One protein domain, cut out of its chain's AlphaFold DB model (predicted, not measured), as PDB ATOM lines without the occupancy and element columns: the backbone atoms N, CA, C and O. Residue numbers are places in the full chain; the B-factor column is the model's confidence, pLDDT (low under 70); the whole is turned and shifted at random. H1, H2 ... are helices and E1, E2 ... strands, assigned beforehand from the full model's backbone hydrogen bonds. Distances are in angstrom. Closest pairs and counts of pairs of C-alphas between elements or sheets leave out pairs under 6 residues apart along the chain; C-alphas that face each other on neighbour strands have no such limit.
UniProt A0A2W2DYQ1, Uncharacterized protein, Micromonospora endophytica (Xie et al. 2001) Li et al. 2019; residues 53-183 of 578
ATOM      1  N   HIS A  53     -48.613 -47.717 -15.953       84.06
ATOM      2  CA  HIS A  53     -48.984 -47.407 -14.564       84.06
ATOM      3  C   HIS A  53     -48.868 -45.915 -14.233       84.06
ATOM      4  O   HIS A  53     -49.681 -45.394 -13.478       84.06
ATOM      5  N   SER A  54     -47.894 -45.205 -14.800       88.62
ATOM      6  CA  SER A  54     -47.787 -43.754 -14.648       88.62
ATOM      7  C   SER A  54     -47.061 -43.115 -15.820       88.62
ATOM      8  O   SER A  54     -46.108 -43.706 -16.324       88.62
ATOM      9  N   GLY A  55     -47.437 -41.890 -16.186       87.56
ATOM     10  CA  GLY A  55     -46.689 -41.126 -17.178       87.56
ATOM     11  C   GLY A  55     -47.139 -39.680 -17.366       87.56
ATOM     12  O   GLY A  55     -48.270 -39.307 -17.054       87.56
ATOM     13  N   VAL A  56     -46.238 -38.853 -17.893       90.81
ATOM     14  CA  VAL A  56     -46.476 -37.450 -18.253       90.81
ATOM     15  C   VAL A  56     -46.690 -37.323 -19.767       90.81
ATOM     16  O   VAL A  56     -46.010 -37.999 -20.544       90.81
ATOM     17  N   PRO A  57     -47.623 -36.479 -20.240       89.06
ATOM     18  CA  PRO A  57     -47.810 -36.287 -21.673       89.06
ATOM     19  C   PRO A  57     -46.574 -35.654 -22.317       89.06
ATOM     20  O   PRO A  57     -46.116 -34.610 -21.859       89.06
ATOM     21  N   GLY A  58     -46.109 -36.184 -23.450       83.62
ATOM     22  CA  GLY A  58     -44.948 -35.654 -24.182       83.62
ATOM     23  C   GLY A  58     -45.108 -34.212 -24.690       83.62
ATOM     24  O   GLY A  58     -44.125 -33.550 -24.999       83.62
ATOM     25  N   ARG A  59     -46.340 -33.685 -24.740       80.94
ATOM     26  CA  ARG A  59     -46.635 -32.264 -25.022       80.94
ATOM     27  C   ARG A  59     -46.397 -31.326 -23.830       80.94
ATOM     28  O   ARG A  59     -46.340 -30.117 -24.012       80.94
ATOM     29  N   THR A  60     -46.318 -31.877 -22.622       85.50
ATOM     30  CA  THR A  60     -46.083 -31.168 -21.356       85.50
ATOM     31  C   THR A  60     -45.111 -31.992 -20.495       85.50
ATOM     32  O   THR A  60     -45.496 -32.437 -19.410       85.50
ATOM     33  N   PRO A  61     -43.874 -32.238 -20.974       85.00
ATOM     34  CA  PRO A  61     -42.919 -33.145 -20.320       85.00
ATOM     35  C   PRO A  61     -42.464 -32.638 -18.941       85.00
ATOM     36  O   PRO A  61     -42.043 -33.403 -18.075       85.00
ATOM     37  N   ASP A  62     -42.622 -31.340 -18.692       89.94
ATOM     38  CA  ASP A  62     -42.255 -30.691 -17.434       89.94
ATOM     39  C   ASP A  62     -43.284 -30.921 -16.313       89.94
ATOM     40  O   ASP A  62     -43.013 -30.591 -15.162       89.94
ATOM     41  N   GLY A  63     -44.447 -31.516 -16.606       93.50
ATOM     42  CA  GLY A  63     -45.500 -31.734 -15.612       93.50
ATOM     43  C   GLY A  63     -45.030 -32.586 -14.436       93.50
ATOM     44  O   GLY A  63     -44.570 -33.708 -14.630       93.50
ATOM     45  N   PHE A  64     -45.154 -32.075 -13.208       96.19
ATOM     46  CA  PHE A  64     -44.666 -32.741 -11.992       96.19
ATOM     47  C   PHE A  64     -43.144 -32.988 -11.956       96.19
ATOM     48  O   PHE A  64     -42.678 -33.823 -11.179       96.19
ATOM     49  N   ARG A  65     -42.343 -32.273 -12.762       94.75
ATOM     50  CA  ARG A  65     -40.876 -32.366 -12.682       94.75
ATOM     51  C   ARG A  65     -40.388 -31.929 -11.307       94.75
ATOM     52  O   ARG A  65     -40.840 -30.907 -10.791       94.75
ATOM     53  N   ILE A  66     -39.458 -32.696 -10.748       92.12
ATOM     54  CA  ILE A  66     -38.813 -32.400  -9.471       92.12
ATOM     55  C   ILE A  66     -37.524 -31.626  -9.715       92.12
ATOM     56  O   ILE A  66     -36.675 -32.041 -10.501       92.12
ATOM     57  N   GLU A  67     -37.364 -30.517  -9.005       92.62
ATOM     58  CA  GLU A  67     -36.154 -29.705  -8.992       92.62
ATOM     59  C   GLU A  67     -35.775 -29.400  -7.538       92.62
ATOM     60  O   GLU A  67     -36.639 -29.088  -6.721       92.62
ATOM     61  N   LEU A  68     -34.488 -29.473  -7.202       92.12
ATOM     62  CA  LEU A  68     -33.986 -29.026  -5.901       92.12
ATOM     63  C   LEU A  68     -33.457 -27.598  -6.022       92.12
ATOM     64  O   LEU A  68     -32.653 -27.296  -6.905       92.12
ATOM     65  N   VAL A  69     -33.911 -26.717  -5.135       92.69
ATOM     66  CA  VAL A  69     -33.538 -25.299  -5.094       92.69
ATOM     67  C   VAL A  69     -33.194 -24.863  -3.666       92.69
ATOM     68  O   VAL A  69     -33.455 -25.582  -2.703       92.69
ATOM     69  N   GLY A  70     -32.618 -23.667  -3.522       91.38
ATOM     70  CA  GLY A  70     -32.210 -23.116  -2.225       91.38
ATOM     71  C   GLY A  70     -30.816 -23.567  -1.782       91.38
ATOM     72  O   GLY A  70     -29.992 -23.973  -2.605       91.38
ATOM     73  N   ASP A  71     -30.540 -23.462  -0.480       91.50
ATOM     74  CA  ASP A  71     -29.295 -23.964   0.106       91.50
ATOM     75  C   ASP A  71     -29.391 -25.483   0.256       91.50
ATOM     76  O   ASP A  71     -30.016 -25.994   1.183       91.50
ATOM     77  N   LEU A  72     -28.743 -26.201  -0.661       90.12
ATOM     78  CA  LEU A  72     -28.769 -27.660  -0.724       90.12
ATOM     79  C   LEU A  72     -28.103 -28.358   0.473       90.12
ATOM     80  O   LEU A  72     -28.092 -29.582   0.494       90.12
ATOM     81  N   ARG A  73     -27.536 -27.640   1.448       87.88
ATOM     82  CA  ARG A  73     -27.004 -28.222   2.691       87.88
ATOM     83  C   ARG A  73     -27.884 -27.928   3.897       87.88
ATOM     84  O   ARG A  73     -28.097 -28.805   4.725       87.88
ATOM     85  N   GLN A  74     -28.377 -26.696   4.010       85.44
ATOM     86  CA  GLN A  74     -29.072 -26.239   5.219       85.44
ATOM     87  C   GLN A  74     -30.592 -26.218   5.075       85.44
ATOM     88  O   GLN A  74     -31.307 -26.571   6.009       85.44
ATOM     89  N   ALA A  75     -31.091 -25.793   3.914       88.81
ATOM     90  CA  ALA A  75     -32.514 -25.585   3.671       88.81
ATOM     91  C   ALA A  75     -32.893 -25.953   2.223       88.81
ATOM     92  O   ALA A  75     -33.363 -25.096   1.467       88.81
ATOM     93  N   PRO A  76     -32.668 -27.215   1.811       91.38
ATOM     94  CA  PRO A  76     -33.061 -27.696   0.492       91.38
ATOM     95  C   PRO A  76     -34.582 -27.635   0.326       91.38
ATOM     96  O   PRO A  76     -35.345 -28.137   1.159       91.38
ATOM     97  N   VAL A  77     -35.027 -27.060  -0.786       94.19
ATOM     98  CA  VAL A  77     -36.439 -26.991  -1.160       94.19
ATOM     99  C   VAL A  77     -36.663 -27.829  -2.407       94.19
ATOM    100  O   VAL A  77     -36.011 -27.643  -3.432       94.19
ATOM    101  N   LEU A  78     -37.620 -28.741  -2.319       95.06
ATOM    102  CA  LEU A  78     -38.130 -29.510  -3.435       95.06
ATOM    103  C   LEU A  78     -39.210 -28.701  -4.145       95.06
ATOM    104  O   LEU A  78     -40.244 -28.382  -3.561       95.06
ATOM    105  N   ARG A  79     -38.971 -28.373  -5.412       96.25
ATOM    106  CA  ARG A  79     -39.918 -27.697  -6.296       96.25
ATOM    107  C   ARG A  79     -40.518 -28.702  -7.273       96.25
ATOM    108  O   ARG A  79     -39.791 -29.355  -8.014       96.25
ATOM    109  N   VAL A  80     -41.843 -28.788  -7.294       96.88
ATOM    110  CA  VAL A  80     -42.626 -29.564  -8.260       96.88
ATOM    111  C   VAL A  80     -43.184 -28.617  -9.310       96.88
ATOM    112  O   VAL A  80     -43.912 -27.675  -8.985       96.88
ATOM    113  N   ALA A  81     -42.842 -28.854 -10.570       96.44
ATOM    114  CA  ALA A  81     -43.314 -28.048 -11.686       96.44
ATOM    115  C   ALA A  81     -44.821 -28.255 -11.963       96.44
ATOM    116  O   ALA A  81     -45.358 -29.350 -11.743       96.44
ATOM    117  N   PRO A  82     -45.525 -27.214 -12.448       97.06
ATOM    118  CA  PRO A  82     -46.916 -27.328 -12.869       97.06
ATOM    119  C   PRO A  82     -47.054 -28.210 -14.115       97.06
ATOM    120  O   PRO A  82     -46.128 -28.342 -14.913       97.06
ATOM    121  N   GLY A  83     -48.232 -28.796 -14.299       95.25
ATOM    122  CA  GLY A  83     -48.580 -29.614 -15.457       95.25
ATOM    123  C   GLY A  83     -49.383 -30.853 -15.080       95.25
ATOM    124  O   GLY A  83     -49.907 -30.951 -13.973       95.25
ATOM    125  N   ARG A  84     -49.486 -31.800 -16.017       95.00
ATOM    126  CA  ARG A  84     -50.305 -33.008 -15.875       95.00
ATOM    127  C   ARG A  84     -49.456 -34.266 -15.785       95.00
ATOM    128  O   ARG A  84     -48.526 -34.440 -16.569       95.00
ATOM    129  N   ILE A  85     -49.865 -35.185 -14.920       95.19
ATOM    130  CA  ILE A  85     -49.387 -36.568 -14.880       95.19
ATOM    131  C   ILE A  85     -50.580 -37.520 -14.813       95.19
ATOM    132  O   ILE A  85     -51.639 -37.175 -14.296       95.19
ATOM    133  N   TYR A  86     -50.422 -38.717 -15.364       94.69
ATOM    134  CA  TYR A  86     -51.390 -39.797 -15.250       94.69
ATOM    135  C   TYR A  86     -50.841 -40.872 -14.320       94.69
ATOM    136  O   TYR A  86     -49.681 -41.255 -14.458       94.69
ATOM    137  N   VAL A  87     -51.663 -41.371 -13.397       93.62
ATOM    138  CA  VAL A  87     -51.315 -42.481 -12.493       93.62
ATOM    139  C   VAL A  87     -52.486 -43.453 -12.429       93.62
ATOM    140  O   VAL A  87     -53.603 -43.056 -12.106       93.62
ATOM    141  N   ALA A  88     -52.248 -44.716 -12.777       90.88
ATOM    142  CA  ALA A  88     -53.261 -45.759 -12.930       90.88
ATOM    143  C   ALA A  88     -54.471 -45.292 -13.766       90.88
ATOM    144  O   ALA A  88     -55.622 -45.550 -13.422       90.88
ATOM    145  N   GLY A  89     -54.211 -44.531 -14.836       92.38
ATOM    146  CA  GLY A  89     -55.244 -43.979 -15.717       92.38
ATOM    147  C   GLY A  89     -55.913 -42.683 -15.248       92.38
ATOM    148  O   GLY A  89     -56.636 -42.057 -16.021       92.38
ATOM    149  N   ARG A  90     -55.658 -42.241 -14.013       94.81
ATOM    150  CA  ARG A  90     -56.224 -41.012 -13.440       94.81
ATOM    151  C   ARG A  90     -55.397 -39.811 -13.858       94.81
ATOM    152  O   ARG A  90     -54.188 -39.810 -13.649       94.81
ATOM    153  N   ALA A  91     -56.042 -38.790 -14.417       94.44
ATOM    154  CA  ALA A  91     -55.391 -37.521 -14.723       94.44
ATOM    155  C   ALA A  91     -55.260 -36.678 -13.449       94.44
ATOM    156  O   ALA A  91     -56.255 -36.418 -12.778       94.44
ATOM    157  N   LEU A  92     -54.043 -36.240 -13.146       96.50
ATOM    158  CA  LEU A  92     -53.727 -35.368 -12.022       96.50
ATOM    159  C   LEU A  92     -53.098 -34.094 -12.567       96.50
ATOM    160  O   LEU A  92     -52.126 -34.151 -13.323       96.50
ATOM    161  N   ASP A  93     -53.663 -32.961 -12.177       95.31
ATOM    162  CA  ASP A  93     -53.202 -31.640 -12.577       95.31
ATOM    163  C   ASP A  93     -52.555 -30.933 -11.381       95.31
ATOM    164  O   ASP A  93     -53.046 -30.994 -10.248       95.31
ATOM    165  N   ASN A  94     -51.423 -30.286 -11.649       96.00
ATOM    166  CA  ASN A  94     -50.776 -29.337 -10.762       96.00
ATOM    167  C   ASN A  94     -50.803 -27.958 -11.428       96.00
ATOM    168  O   ASN A  94     -50.050 -27.707 -12.370       96.00
ATOM    169  N   ASP A  95     -51.680 -27.076 -10.953       95.12
ATOM    170  CA  ASP A  95     -51.953 -25.790 -11.609       95.12
ATOM    171  C   ASP A  95     -50.826 -24.762 -11.424       95.12
ATOM    172  O   ASP A  95     -50.678 -23.841 -12.229       95.12
ATOM    173  N   ALA A  96     -50.016 -24.906 -10.372       96.00
ATOM    174  CA  ALA A  96     -48.954 -23.967 -10.023       96.00
ATOM    175  C   ALA A  96     -47.723 -24.691  -9.448       96.00
ATOM    176  O   ALA A  96     -47.836 -25.808  -8.949       96.00
ATOM    177  N   PRO A  97     -46.525 -24.079  -9.484       95.44
ATOM    178  CA  PRO A  97     -45.356 -24.648  -8.825       95.44
ATOM    179  C   PRO A  97     -45.612 -24.900  -7.331       95.44
ATOM    180  O   PRO A  97     -46.025 -23.993  -6.609       95.44
ATOM    181  N   LEU A  98     -45.311 -26.109  -6.859       95.38
ATOM    182  CA  LEU A  98     -45.393 -26.483  -5.445       95.38
ATOM    183  C   LEU A  98     -43.979 -26.538  -4.864       95.38
ATOM    184  O   LEU A  98     -43.100 -27.151  -5.457       95.38
ATOM    185  N   SER A  99     -43.745 -25.894  -3.721       95.50
ATOM    186  CA  SER A  99     -42.446 -25.909  -3.033       95.50
ATOM    187  C   SER A  99     -42.596 -26.515  -1.644       95.50
ATOM    188  O   SER A  99     -43.459 -26.089  -0.881       95.50
ATOM    189  N   LEU A 100     -41.766 -27.505  -1.331       93.75
ATOM    190  CA  LEU A 100     -41.797 -28.263  -0.082       93.75
ATOM    191  C   LEU A 100     -40.381 -28.327   0.505       93.75
ATOM    192  O   LEU A 100     -39.454 -28.688  -0.225       93.75
ATOM    193  N   PRO A 101     -40.167 -28.005   1.790       92.88
ATOM    194  CA  PRO A 101     -38.882 -28.253   2.434       92.88
ATOM    195  C   PRO A 101     -38.576 -29.754   2.412       92.88
ATOM    196  O   PRO A 101     -39.396 -30.564   2.839       92.88
ATOM    197  N   VAL A 102     -37.399 -30.150   1.921       85.62
ATOM    198  CA  VAL A 102     -37.031 -31.581   1.831       85.62
ATOM    199  C   VAL A 102     -36.989 -32.224   3.218       85.62
ATOM    200  O   VAL A 102     -37.375 -33.379   3.375       85.62
ATOM    201  N   LEU A 103     -36.572 -31.459   4.230       83.69
ATOM    202  CA  LEU A 103     -36.479 -31.927   5.612       83.69
ATOM    203  C   LEU A 103     -37.845 -32.275   6.225       83.69
ATOM    204  O   LEU A 103     -37.899 -33.127   7.102       83.69
ATOM    205  N   ASP A 104     -38.940 -31.693   5.727       85.81
ATOM    206  CA  ASP A 104     -40.298 -32.007   6.197       85.81
ATOM    207  C   ASP A 104     -40.840 -33.312   5.588       85.81
ATOM    208  O   ASP A 104     -41.834 -33.865   6.060       85.81
ATOM    209  N   LEU A 105     -40.220 -33.797   4.505       80.06
ATOM    210  CA  LEU A 105     -40.674 -34.972   3.760       80.06
ATOM    211  C   LEU A 105     -40.032 -36.272   4.234       80.06
ATOM    212  O   LEU A 105     -40.524 -37.345   3.877       80.06
ATOM    213  N   LEU A 106     -38.928 -36.191   4.970       75.62
ATOM    214  CA  LEU A 106     -38.086 -37.327   5.315       75.62
ATOM    215  C   LEU A 106     -38.238 -37.709   6.795       75.62
ATOM    216  O   LEU A 106     -38.546 -36.852   7.622       75.62
ATOM    217  N   PRO A 107     -38.030 -38.992   7.145       70.44
ATOM    218  CA  PRO A 107     -37.938 -39.411   8.543       70.44
ATOM    219  C   PRO A 107     -36.682 -38.821   9.207       70.44
ATOM    220  O   PRO A 107     -35.899 -38.133   8.555       70.44
ATOM    221  N   ASP A 108     -36.466 -39.109  10.494       68.00
ATOM    222  CA  ASP A 108     -35.201 -38.761  11.150       68.00
ATOM    223  C   ASP A 108     -34.018 -39.363  10.374       68.00
ATOM    224  O   ASP A 108     -34.026 -40.534   9.986       68.00
ATOM    225  N   LEU A 109     -33.033 -38.517  10.087       68.69
ATOM    226  CA  LEU A 109     -31.928 -38.808   9.181       68.69
ATOM    227  C   LEU A 109     -30.612 -39.075   9.917       68.69
ATOM    228  O   LEU A 109     -29.572 -39.160   9.254       68.69
ATOM    229  N   SER A 110     -30.647 -39.152  11.254       66.62
ATOM    230  CA  SER A 110     -29.479 -39.363  12.121       66.62
ATOM    231  C   SER A 110     -28.695 -40.633  11.798       66.62
ATOM    232  O   SER A 110     -27.492 -40.680  12.035       66.62
ATOM    233  N   ASP A 111     -29.365 -41.637  11.234       68.44
ATOM    234  CA  ASP A 111     -28.820 -42.989  11.089       68.44
ATOM    235  C   ASP A 111     -28.142 -43.238   9.726       68.44
ATOM    236  O   ASP A 111     -27.688 -44.352   9.459       68.44
ATOM    237  N   TYR A 112     -28.072 -42.230   8.845       69.38
ATOM    238  CA  TYR A 112     -27.652 -42.408   7.449       69.38
ATOM    239  C   TYR A 112     -26.520 -41.455   7.038       69.38
ATOM    240  O   TYR A 112     -26.752 -40.263   6.862       69.38
ATOM    241  N   ASP A 113     -25.314 -41.966   6.776       70.06
ATOM    242  CA  ASP A 113     -24.199 -41.141   6.268       70.06
ATOM    243  C   ASP A 113     -24.412 -40.706   4.810       70.06
ATOM    244  O   ASP A 113     -24.185 -39.554   4.456       70.06
ATOM    245  N   ASN A 114     -24.909 -41.620   3.974       76.81
ATOM    246  CA  ASN A 114     -25.392 -41.335   2.628       76.81
ATOM    247  C   ASN A 114     -26.832 -41.823   2.509       76.81
ATOM    248  O   ASN A 114     -27.195 -42.862   3.066       76.81
ATOM    249  N   LEU A 115     -27.650 -41.091   1.761       79.62
ATOM    250  CA  LEU A 115     -29.070 -41.383   1.639       79.62
ATOM    251  C   LEU A 115     -29.527 -41.288   0.192       79.62
ATOM    252  O   LEU A 115     -29.240 -40.307  -0.483       79.62
ATOM    253  N   TRP A 116     -30.303 -42.281  -0.237       82.88
ATOM    254  CA  TRP A 116     -31.075 -42.254  -1.470       82.88
ATOM    255  C   TRP A 116     -32.546 -42.325  -1.095       82.88
ATOM    256  O   TRP A 116     -32.965 -43.215  -0.351       82.88
ATOM    257  N   ALA A 117     -33.333 -41.393  -1.615       83.44
ATOM    258  CA  ALA A 117     -34.767 -41.362  -1.396       83.44
ATOM    259  C   ALA A 117     -35.509 -41.215  -2.722       83.44
ATOM    260  O   ALA A 117     -35.157 -40.393  -3.568       83.44
ATOM    261  N   ALA A 118     -36.567 -42.003  -2.886       85.56
ATOM    262  CA  ALA A 118     -37.547 -41.788  -3.932       85.56
ATOM    263  C   ALA A 118     -38.490 -40.672  -3.496       85.56
ATOM    264  O   ALA A 118     -39.131 -40.765  -2.448       85.56
ATOM    265  N   VAL A 119     -38.607 -39.651  -4.333       90.69
ATOM    266  CA  VAL A 119     -39.719 -38.707  -4.314       90.69
ATOM    267  C   VAL A 119     -40.822 -39.312  -5.163       90.69
ATOM    268  O   VAL A 119     -40.591 -39.674  -6.319       90.69
ATOM    269  N   TYR A 120     -42.023 -39.425  -4.610       91.38
ATOM    270  CA  TYR A 120     -43.150 -40.042  -5.298       91.38
ATOM    271  C   TYR A 120     -44.433 -39.234  -5.140       91.38
ATOM    272  O   TYR A 120     -44.618 -38.478  -4.186       91.38
ATOM    273  N   LEU A 121     -45.336 -39.435  -6.092       93.94
ATOM    274  CA  LEU A 121     -46.712 -38.984  -6.038       93.94
ATOM    275  C   LEU A 121     -47.564 -40.071  -5.385       93.94
ATOM    276  O   LEU A 121     -47.549 -41.214  -5.837       93.94
ATOM    277  N   ASP A 122     -48.298 -39.714  -4.341       92.81
ATOM    278  CA  ASP A 122     -49.347 -40.525  -3.721       92.81
ATOM    279  C   ASP A 122     -50.697 -39.940  -4.135       92.81
ATOM    280  O   ASP A 122     -50.950 -38.765  -3.868       92.81
ATOM    281  N   THR A 123     -51.544 -40.725  -4.803       93.25
ATOM    282  CA  THR A 123     -52.870 -40.288  -5.256       93.25
ATOM    283  C   THR A 123     -53.989 -41.212  -4.798       93.25
ATOM    284  O   THR A 123     -53.879 -42.437  -4.837       93.25
ATOM    285  N   TRP A 124     -55.115 -40.617  -4.418       91.50
ATOM    286  CA  TRP A 124     -56.322 -41.322  -4.013       91.50
ATOM    287  C   TRP A 124     -57.577 -40.564  -4.438       91.50
ATOM    288  O   TRP A 124     -57.537 -39.406  -4.841       91.50
ATOM    289  N   GLN A 125     -58.728 -41.221  -4.337       90.75
ATOM    290  CA  GLN A 125     -60.022 -40.560  -4.476       90.75
ATOM    291  C   GLN A 125     -60.564 -40.202  -3.096       90.75
ATOM    292  O   GLN A 125     -60.695 -41.073  -2.229       90.75
ATOM    293  N   ARG A 126     -60.920 -38.932  -2.900       89.00
ATOM    294  CA  ARG A 126     -61.609 -38.461  -1.697       89.00
ATOM    295  C   ARG A 126     -63.024 -38.007  -2.016       89.00
ATOM    296  O   ARG A 126     -63.338 -37.593  -3.129       89.00
ATOM    297  N   HIS A 127     -63.883 -38.108  -1.013       90.31
ATOM    298  CA  HIS A 127     -65.266 -37.656  -1.089       90.31
ATOM    299  C   HIS A 127     -65.340 -36.203  -0.636       90.31
ATOM    300  O   HIS A 127     -64.789 -35.870   0.408       90.31
ATOM    301  N   VAL A 128     -66.000 -35.368  -1.428       91.38
ATOM    302  CA  VAL A 128     -66.149 -33.933  -1.194       91.38
ATOM    303  C   VAL A 128     -67.629 -33.637  -1.006       91.38
ATOM    304  O   VAL A 128     -68.466 -34.003  -1.838       91.38
ATOM    305  N   THR A 129     -67.944 -32.990   0.107       89.25
ATOM    306  CA  THR A 129     -69.309 -32.610   0.482       89.25
ATOM    307  C   THR A 129     -69.478 -31.095   0.457       89.25
ATOM    308  O   THR A 129     -68.502 -30.354   0.365       89.25
ATOM    309  N   ALA A 130     -70.709 -30.615   0.623       88.25
ATOM    310  CA  ALA A 130     -70.986 -29.189   0.795       88.25
ATOM    311  C   ALA A 130     -70.365 -28.571   2.069       88.25
ATOM    312  O   ALA A 130     -70.401 -27.352   2.240       88.25
ATOM    313  N   ALA A 131     -69.844 -29.393   2.990       84.38
ATOM    314  CA  ALA A 131     -69.043 -28.936   4.124       84.38
ATOM    315  C   ALA A 131     -67.580 -28.660   3.730       84.38
ATOM    316  O   ALA A 131     -66.915 -27.851   4.373       84.38
ATOM    317  N   ASP A 132     -67.084 -29.325   2.683       85.62
ATOM    318  CA  ASP A 132     -65.738 -29.134   2.138       85.62
ATOM    319  C   ASP A 132     -65.706 -28.029   1.083       85.62
ATOM    320  O   ASP A 132     -64.797 -27.204   1.087       85.62
ATOM    321  N   ASP A 133     -66.712 -28.011   0.210       89.44
ATOM    322  CA  ASP A 133     -66.884 -27.021  -0.848       89.44
ATOM    323  C   ASP A 133     -68.305 -26.431  -0.785       89.44
ATOM    324  O   ASP A 133     -69.263 -27.044  -1.273       89.44
ATOM    325  N   PRO A 134     -68.472 -25.236  -0.183       88.25
ATOM    326  CA  PRO A 134     -69.769 -24.578  -0.075       88.25
ATOM    327  C   PRO A 134     -70.443 -24.291  -1.423       88.25
ATOM    328  O   PRO A 134     -71.665 -24.148  -1.453       88.25
ATOM    329  N   ALA A 135     -69.688 -24.234  -2.529       89.94
ATOM    330  CA  ALA A 135     -70.239 -23.998  -3.864       89.94
ATOM    331  C   ALA A 135     -71.092 -25.172  -4.373       89.94
ATOM    332  O   ALA A 135     -71.853 -25.009  -5.324       89.94
ATOM    333  N   LEU A 136     -71.016 -26.346  -3.731       90.31
ATOM    334  CA  LEU A 136     -71.878 -27.489  -4.042       90.31
ATOM    335  C   LEU A 136     -73.331 -27.310  -3.570       90.31
ATOM    336  O   LEU A 136     -74.187 -28.111  -3.950       90.31
ATOM    337  N   ARG A 137     -73.626 -26.303  -2.738       87.75
ATOM    338  CA  ARG A 137     -74.990 -26.028  -2.263       87.75
ATOM    339  C   ARG A 137     -75.798 -25.296  -3.323       87.75
ATOM    340  O   ARG A 137     -75.352 -24.287  -3.865       87.75
ATOM    341  N   GLU A 138     -77.033 -25.738  -3.536       87.38
ATOM    342  CA  GLU A 138     -77.952 -25.032  -4.424       87.38
ATOM    343  C   GLU A 138     -78.583 -23.840  -3.693       87.38
ATOM    344  O   GLU A 138     -79.502 -23.983  -2.881       87.38
ATOM    345  N   VAL A 139     -78.075 -22.641  -3.978       87.00
ATOM    346  CA  VAL A 139     -78.521 -21.396  -3.340       87.00
ATOM    347  C   VAL A 139     -79.998 -21.125  -3.633       87.00
ATOM    348  O   VAL A 139     -80.722 -20.687  -2.737       87.00
ATOM    349  N   ALA A 140     -80.482 -21.446  -4.837       85.25
ATOM    350  CA  ALA A 140     -81.867 -21.195  -5.233       85.25
ATOM    351  C   ALA A 140     -82.890 -22.036  -4.451       85.25
ATOM    352  O   ALA A 140     -84.053 -21.651  -4.351       85.25
ATOM    353  N   LEU A 141     -82.470 -23.164  -3.871       82.38
ATOM    354  CA  LEU A 141     -83.330 -24.063  -3.096       82.38
ATOM    355  C   LEU A 141     -83.204 -23.855  -1.577       82.38
ATOM    356  O   LEU A 141     -83.671 -24.686  -0.801       82.38
ATOM    357  N   GLY A 142     -82.569 -22.763  -1.138       72.88
ATOM    358  CA  GLY A 142     -82.328 -22.492   0.282       72.88
ATOM    359  C   GLY A 142     -81.097 -23.210   0.847       72.88
ATOM    360  O   GLY A 142     -81.016 -23.434   2.053       72.88
ATOM    361  N   GLY A 143     -80.141 -23.574  -0.013       72.00
ATOM    362  CA  GLY A 143     -78.863 -24.182   0.355       72.00
ATOM    363  C   GLY A 143     -78.806 -25.702   0.601       72.00
ATOM    364  O   GLY A 143     -77.858 -26.101   1.287       72.00
ATOM    365  N   PRO A 144     -79.733 -26.564   0.115       73.75
ATOM    366  CA  PRO A 144     -79.566 -28.011   0.217       73.75
ATOM    367  C   PRO A 144     -78.368 -28.492  -0.609       73.75
ATOM    368  O   PRO A 144     -78.032 -27.918  -1.651       73.75
ATOM    369  N   ASP A 145     -77.748 -29.578  -0.157       79.19
ATOM    370  CA  ASP A 145     -76.763 -30.328  -0.919       79.19
ATOM    371  C   ASP A 145     -77.462 -31.422  -1.736       79.19
ATOM    372  O   ASP A 145     -77.998 -32.393  -1.217       79.19
ATOM    373  N   THR A 146     -77.507 -31.245  -3.053       83.06
ATOM    374  CA  THR A 146     -78.242 -32.159  -3.945       83.06
ATOM    375  C   THR A 146     -77.429 -33.394  -4.317       83.06
ATOM    376  O   THR A 146     -77.981 -34.476  -4.495       83.06
ATOM    377  N   ALA A 147     -76.112 -33.237  -4.450       89.50
ATOM    378  CA  ALA A 147     -75.184 -34.311  -4.759       89.50
ATOM    379  C   ALA A 147     -73.778 -33.957  -4.274       89.50
ATOM    380  O   ALA A 147     -73.365 -32.797  -4.289       89.50
ATOM    381  N   THR A 148     -73.001 -34.980  -3.940       92.62
ATOM    382  CA  THR A 148     -71.603 -34.843  -3.507       92.62
ATOM    383  C   THR A 148     -70.636 -35.099  -4.667       92.62
ATOM    384  O   THR A 148     -71.069 -35.367  -5.792       92.62
ATOM    385  N   ARG A 149     -69.324 -34.948  -4.454       93.25
ATOM    386  CA  ARG A 149     -68.307 -35.155  -5.500       93.25
ATOM    387  C   ARG A 149     -67.247 -36.158  -5.071       93.25
ATOM    388  O   ARG A 149     -66.960 -36.324  -3.887       93.25
ATOM    389  N   VAL A 150     -66.641 -36.802  -6.060       92.75
ATOM    390  CA  VAL A 150     -65.372 -37.511  -5.909       92.75
ATOM    391  C   VAL A 150     -64.291 -36.630  -6.514       92.75
ATOM    392  O   VAL A 150     -64.439 -36.158  -7.638       92.75
ATOM    393  N   GLN A 151     -63.222 -36.396  -5.761       92.44
ATOM    394  CA  GLN A 151     -62.058 -35.644  -6.211       92.44
ATOM    395  C   GLN A 151     -60.837 -36.561  -6.198       92.44
ATOM    396  O   GLN A 151     -60.582 -37.234  -5.195       92.44
ATOM    397  N   HIS A 152     -60.067 -36.572  -7.287       92.81
ATOM    398  CA  HIS A 152     -58.722 -37.141  -7.279       92.81
ATOM    399  C   HIS A 152     -57.811 -36.202  -6.484       92.81
ATOM    400  O   HIS A 152     -57.546 -35.074  -6.892       92.81
ATOM    401  N   ALA A 153     -57.392 -36.652  -5.307       92.88
ATOM    402  CA  ALA A 153     -56.436 -35.969  -4.457       92.88
ATOM    403  C   ALA A 153     -55.041 -36.554  -4.683       92.88
ATOM    404  O   ALA A 153     -54.884 -37.707  -5.103       92.88
ATOM    405  N   TRP A 154     -54.025 -35.746  -4.409       94.06
ATOM    406  CA  TRP A 154     -52.642 -36.174  -4.490       94.06
ATOM    407  C   TRP A 154     -51.770 -35.399  -3.508       94.06
ATOM    408  O   TRP A 154     -52.115 -34.296  -3.080       94.06
ATOM    409  N   ARG A 155     -50.628 -35.985  -3.150       92.56
ATOM    410  CA  ARG A 155     -49.562 -35.335  -2.381       92.56
ATOM    411  C   ARG A 155     -48.200 -35.883  -2.786       92.56
ATOM    412  O   ARG A 155     -48.106 -36.965  -3.364       92.56
ATOM    413  N   ILE A 156     -47.152 -35.151  -2.428       93.56
ATOM    414  CA  ILE A 156     -45.772 -35.614  -2.562       93.56
ATOM    415  C   ILE A 156     -45.370 -36.338  -1.285       93.56
ATOM    416  O   ILE A 156     -45.560 -35.821  -0.185       93.56
ATOM    417  N   GLY A 157     -44.823 -37.534  -1.449       90.38
ATOM    418  CA  GLY A 157     -44.178 -38.289  -0.388       90.38
ATOM    419  C   GLY A 157     -42.708 -38.522  -0.703       90.38
ATOM    420  O   GLY A 157     -42.257 -38.354  -1.841       90.38
ATOM    421  N   SER A 158     -41.963 -38.940   0.315       88.25
ATOM    422  CA  SER A 158     -40.616 -39.462   0.138       88.25
ATOM    423  C   SER A 158     -40.464 -40.809   0.838       88.25
ATOM    424  O   SER A 158     -41.179 -41.115   1.796       88.25
ATOM    425  N   SER A 159     -39.595 -41.660   0.305       84.44
ATOM    426  CA  SER A 159     -39.233 -42.928   0.930       84.44
ATOM    427  C   SER A 159     -37.758 -43.185   0.728       84.44
ATOM    428  O   SER A 159     -37.275 -43.141  -0.402       84.44
ATOM    429  N   ILE A 160     -37.073 -43.548   1.809       82.00
ATOM    430  CA  ILE A 160     -35.718 -44.092   1.738       82.00
ATOM    431  C   ILE A 160     -35.748 -45.335   0.845       82.00
ATOM    432  O   ILE A 160     -36.647 -46.174   0.971       82.00
ATOM    433  N   LEU A 161     -34.808 -45.418  -0.092       75.62
ATOM    434  CA  LEU A 161     -34.688 -46.556  -0.992       75.62
ATOM    435  C   LEU A 161     -33.790 -47.628  -0.369       75.62
ATOM    436  O   LEU A 161     -32.719 -47.304   0.147       75.62
ATOM    437  N   PRO A 162     -34.193 -48.911  -0.422       63.62
ATOM    438  CA  PRO A 162     -33.299 -49.998  -0.068       63.62
ATOM    439  C   PRO A 162     -32.200 -50.129  -1.127       63.62
ATOM    440  O   PRO A 162     -32.438 -49.923  -2.321       63.62
ATOM    441  N   PHE A 163     -31.013 -50.533  -0.687       57.03
ATOM    442  CA  PHE A 163     -29.910 -50.863  -1.581       57.03
ATOM    443  C   PHE A 163     -29.932 -52.347  -1.910       57.03
ATOM    444  O   PHE A 163     -30.062 -53.194  -1.026       57.03
ATOM    445  N   ILE A 164     -29.744 -52.664  -3.186       46.59
ATOM    446  CA  ILE A 164     -29.410 -54.012  -3.631       46.59
ATOM    447  C   ILE A 164     -28.088 -53.904  -4.380       46.59
ATOM    448  O   ILE A 164     -28.013 -53.198  -5.382       46.59
ATOM    449  N   ASN A 165     -27.049 -54.595  -3.897       41.97
ATOM    450  CA  ASN A 165     -25.694 -54.540  -4.465       41.97
ATOM    451  C   ASN A 165     -25.193 -53.095  -4.683       41.97
ATOM    452  O   ASN A 165     -24.671 -52.788  -5.751       41.97
ATOM    453  N   ASP A 166     -25.412 -52.218  -3.701       49.41
ATOM    454  CA  ASP A 166     -25.036 -50.793  -3.718       49.41
ATOM    455  C   ASP A 166     -25.787 -49.893  -4.724       49.41
ATOM    456  O   ASP A 166     -25.403 -48.741  -4.909       49.41
ATOM    457  N   TYR A 167     -26.900 -50.353  -5.318       47.75
ATOM    458  CA  TYR A 167     -27.759 -49.520  -6.178       47.75
ATOM    459  C   TYR A 167     -29.173 -49.326  -5.602       47.75
ATOM    460  O   TYR A 167     -29.778 -50.295  -5.125       47.75
ATOM    461  N   PRO A 168     -29.738 -48.103  -5.679       52.44
ATOM    462  CA  PRO A 168     -31.147 -47.862  -5.381       52.44
ATOM    463  C   PRO A 168     -32.023 -48.471  -6.488       52.44
ATOM    464  O   PRO A 168     -31.792 -48.238  -7.673       52.44
ATOM    465  N   VAL A 169     -33.049 -49.247  -6.122       53.09
ATOM    466  CA  VAL A 169     -33.925 -49.910  -7.106       53.09
ATOM    467  C   VAL A 169     -35.341 -49.339  -7.063       53.09
ATOM    468  O   VAL A 169     -36.051 -49.474  -6.067       53.09
ATOM    469  N   ILE A 170     -35.780 -48.774  -8.190       65.31
ATOM    470  CA  ILE A 170     -37.189 -48.492  -8.494       65.31
ATOM    471  C   ILE A 170     -37.599 -49.441  -9.624       65.31
ATOM    472  O   ILE A 170     -37.220 -49.253 -10.776       65.31
ATOM    473  N   GLY A 171     -38.314 -50.512  -9.278       55.88
ATOM    474  CA  GLY A 171     -38.782 -51.512 -10.240       55.88
ATOM    475  C   GLY A 171     -40.203 -51.248 -10.753       55.88
ATOM    476  O   GLY A 171     -40.932 -50.430 -10.183       55.88
ATOM    477  N   PRO A 172     -40.654 -51.979 -11.787       56.75
ATOM    478  CA  PRO A 172     -42.059 -51.994 -12.184       56.75
ATOM    479  C   PRO A 172     -42.963 -52.339 -10.994       56.75
ATOM    480  O   PRO A 172     -42.730 -53.321 -10.291       56.75
ATOM    481  N   GLY A 173     -43.994 -51.525 -10.758       64.81
ATOM    482  CA  GLY A 173     -44.898 -51.708  -9.620       64.81
ATOM    483  C   GLY A 173     -44.311 -51.298  -8.268       64.81
ATOM    484  O   GLY A 173     -44.856 -51.701  -7.239       64.81
ATOM    485  N   TRP A 174     -43.227 -50.509  -8.255       75.81
ATOM    486  CA  TRP A 174     -42.687 -49.907  -7.036       75.81
ATOM    487  C   TRP A 174     -43.785 -49.189  -6.244       75.81
ATOM    488  O   TRP A 174     -44.616 -48.461  -6.792       75.81
ATOM    489  N   ARG A 175     -43.774 -49.400  -4.930       77.44
ATOM    490  CA  ARG A 175     -44.630 -48.725  -3.954       77.44
ATOM    491  C   ARG A 175     -43.758 -48.361  -2.756       77.44
ATOM    492  O   ARG A 175     -42.820 -49.109  -2.462       77.44
ATOM    493  N   PRO A 176     -44.053 -47.258  -2.056       78.81
ATOM    494  CA  PRO A 176     -43.360 -46.984  -0.814       78.81
ATOM    495  C   PRO A 176     -43.641 -48.130   0.182       78.81
ATOM    496  O   PRO A 176     -44.749 -48.673   0.201       78.81
ATOM    497  N   PRO A 177     -42.661 -48.512   1.018       66.56
ATOM    498  CA  PRO A 177     -42.822 -49.548   2.040       66.56
ATOM    499  C   PRO A 177     -43.862 -49.170   3.111       66.56
ATOM    500  O   PRO A 177     -44.297 -50.025   3.879       66.56
ATOM    501  N   VAL A 178     -44.275 -47.900   3.150       65.69
ATOM    502  CA  VAL A 178     -45.343 -47.360   3.992       65.69
ATOM    503  C   VAL A 178     -46.248 -46.521   3.084       65.69
ATOM    504  O   VAL A 178     -45.720 -45.699   2.335       65.69
ATOM    505  N   PRO A 179     -47.582 -46.677   3.121       57.56
ATOM    506  CA  PRO A 179     -48.397 -47.357   4.130       57.56
ATOM    507  C   PRO A 179     -48.467 -48.883   3.995       57.56
ATOM    508  O   PRO A 179     -48.276 -49.442   2.917       57.56
ATOM    509  N   ASN A 180     -48.812 -49.544   5.108       62.75
ATOM    510  CA  ASN A 180     -49.198 -50.956   5.115       62.75
ATOM    511  C   ASN A 180     -50.298 -51.182   4.067       62.75
ATOM    512  O   ASN A 180     -51.263 -50.423   4.003       62.75
ATOM    513  N   LEU A 181     -50.167 -52.220   3.243       68.31
ATOM    514  CA  LEU A 181     -51.247 -52.636   2.353       68.31
ATOM    515  C   LEU A 181     -52.374 -53.227   3.201       68.31
ATOM    516  O   LEU A 181     -52.146 -54.179   3.948       68.31
ATOM    517  N   SER A 182     -53.590 -52.694   3.059       81.38
ATOM    518  CA  SER A 182     -54.755 -53.326   3.672       81.38
ATOM    519  C   SER A 182     -55.034 -54.664   2.991       81.38
ATOM    520  O   SER A 182     -55.331 -54.733   1.795       81.38
ATOM    521  N   THR A 183     -54.933 -55.738   3.766       85.75
ATOM    522  CA  THR A 183     -55.354 -57.098   3.393       85.75
ATOM    523  C   THR A 183     -56.522 -57.578   4.253       85.75
ATOM    524  O   THR A 183     -56.941 -58.733   4.161       85.75
TER     525      THR A 183
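This is residues 53 to 183 of the 578 residues of an uncharacterized protein of Micromonospora endophytica (Xie et al. 2001) Li et al. 2019 (UniProt A0A2W2DYQ1). A long two-stranded hairpin, E7 and E8, runs the length of the domain, and the small sheet E1-E4-E5 crosses one of its faces in a sandwich, two sheets only partly face to face. A second small sheet, E2-E3-E6, with short H1 beside its strands, turns off where E3 runs on into E4 at 80 degrees. The printed part has 131 residues with named elements in the order E1 to E6, H1, E7, E8; the three sheets are antiparallel and the class is mostly strand, though under half of the residues are in named elements. It is loose and elongated, with a radius of gyration of the C-alphas of 18.8 A and spans of 64 by 39 by 36 A.

Find C-alpha 115 at (-29.070, -41.383, 1.639); from there E7, residues 115 to 128, runs 37.9 A, and E8, residues 149 to 160, returns 34.6 A to C-alpha 160 at (-35.718, -44.092, 1.738). Look earlier for E1, 54 to 57, E4, 83 to 87, and E5, 90 to 94, then E2, 66 to 71, E3, 75 to 80, E6, 98 to 101, and H1, 102 to 105.

In E7 and E8, N 122 and O 155 are 2.9 A apart. The strands of E1-E4-E5 stand at 87 degrees to these; the closest C-alphas of E5 and E8, Leu 92 and His 152, are 7.1 A apart. Look for N 55 and O 86 at 2.9 A, N 85 and O 92 at 3.0 A, N 67 and O 79 at 2.9 A, and N 78 and O 100 at 2.8 A. H1, too short for an O i to N i+4 pair, is on E2-E3-E6 at a height over the sheet of 4.5 A, over none of its strands; its closest C-alpha to E3 is Val 102, 5.5 A from Val 77.

The farthest C-alphas, Ala 140 and Asn 165, are 65.3 A apart. The printed part has no cut; E7 to E8 is the long link. Confidence is under 70 at residues 108 to 112, 162 to 173 and 177 to 181.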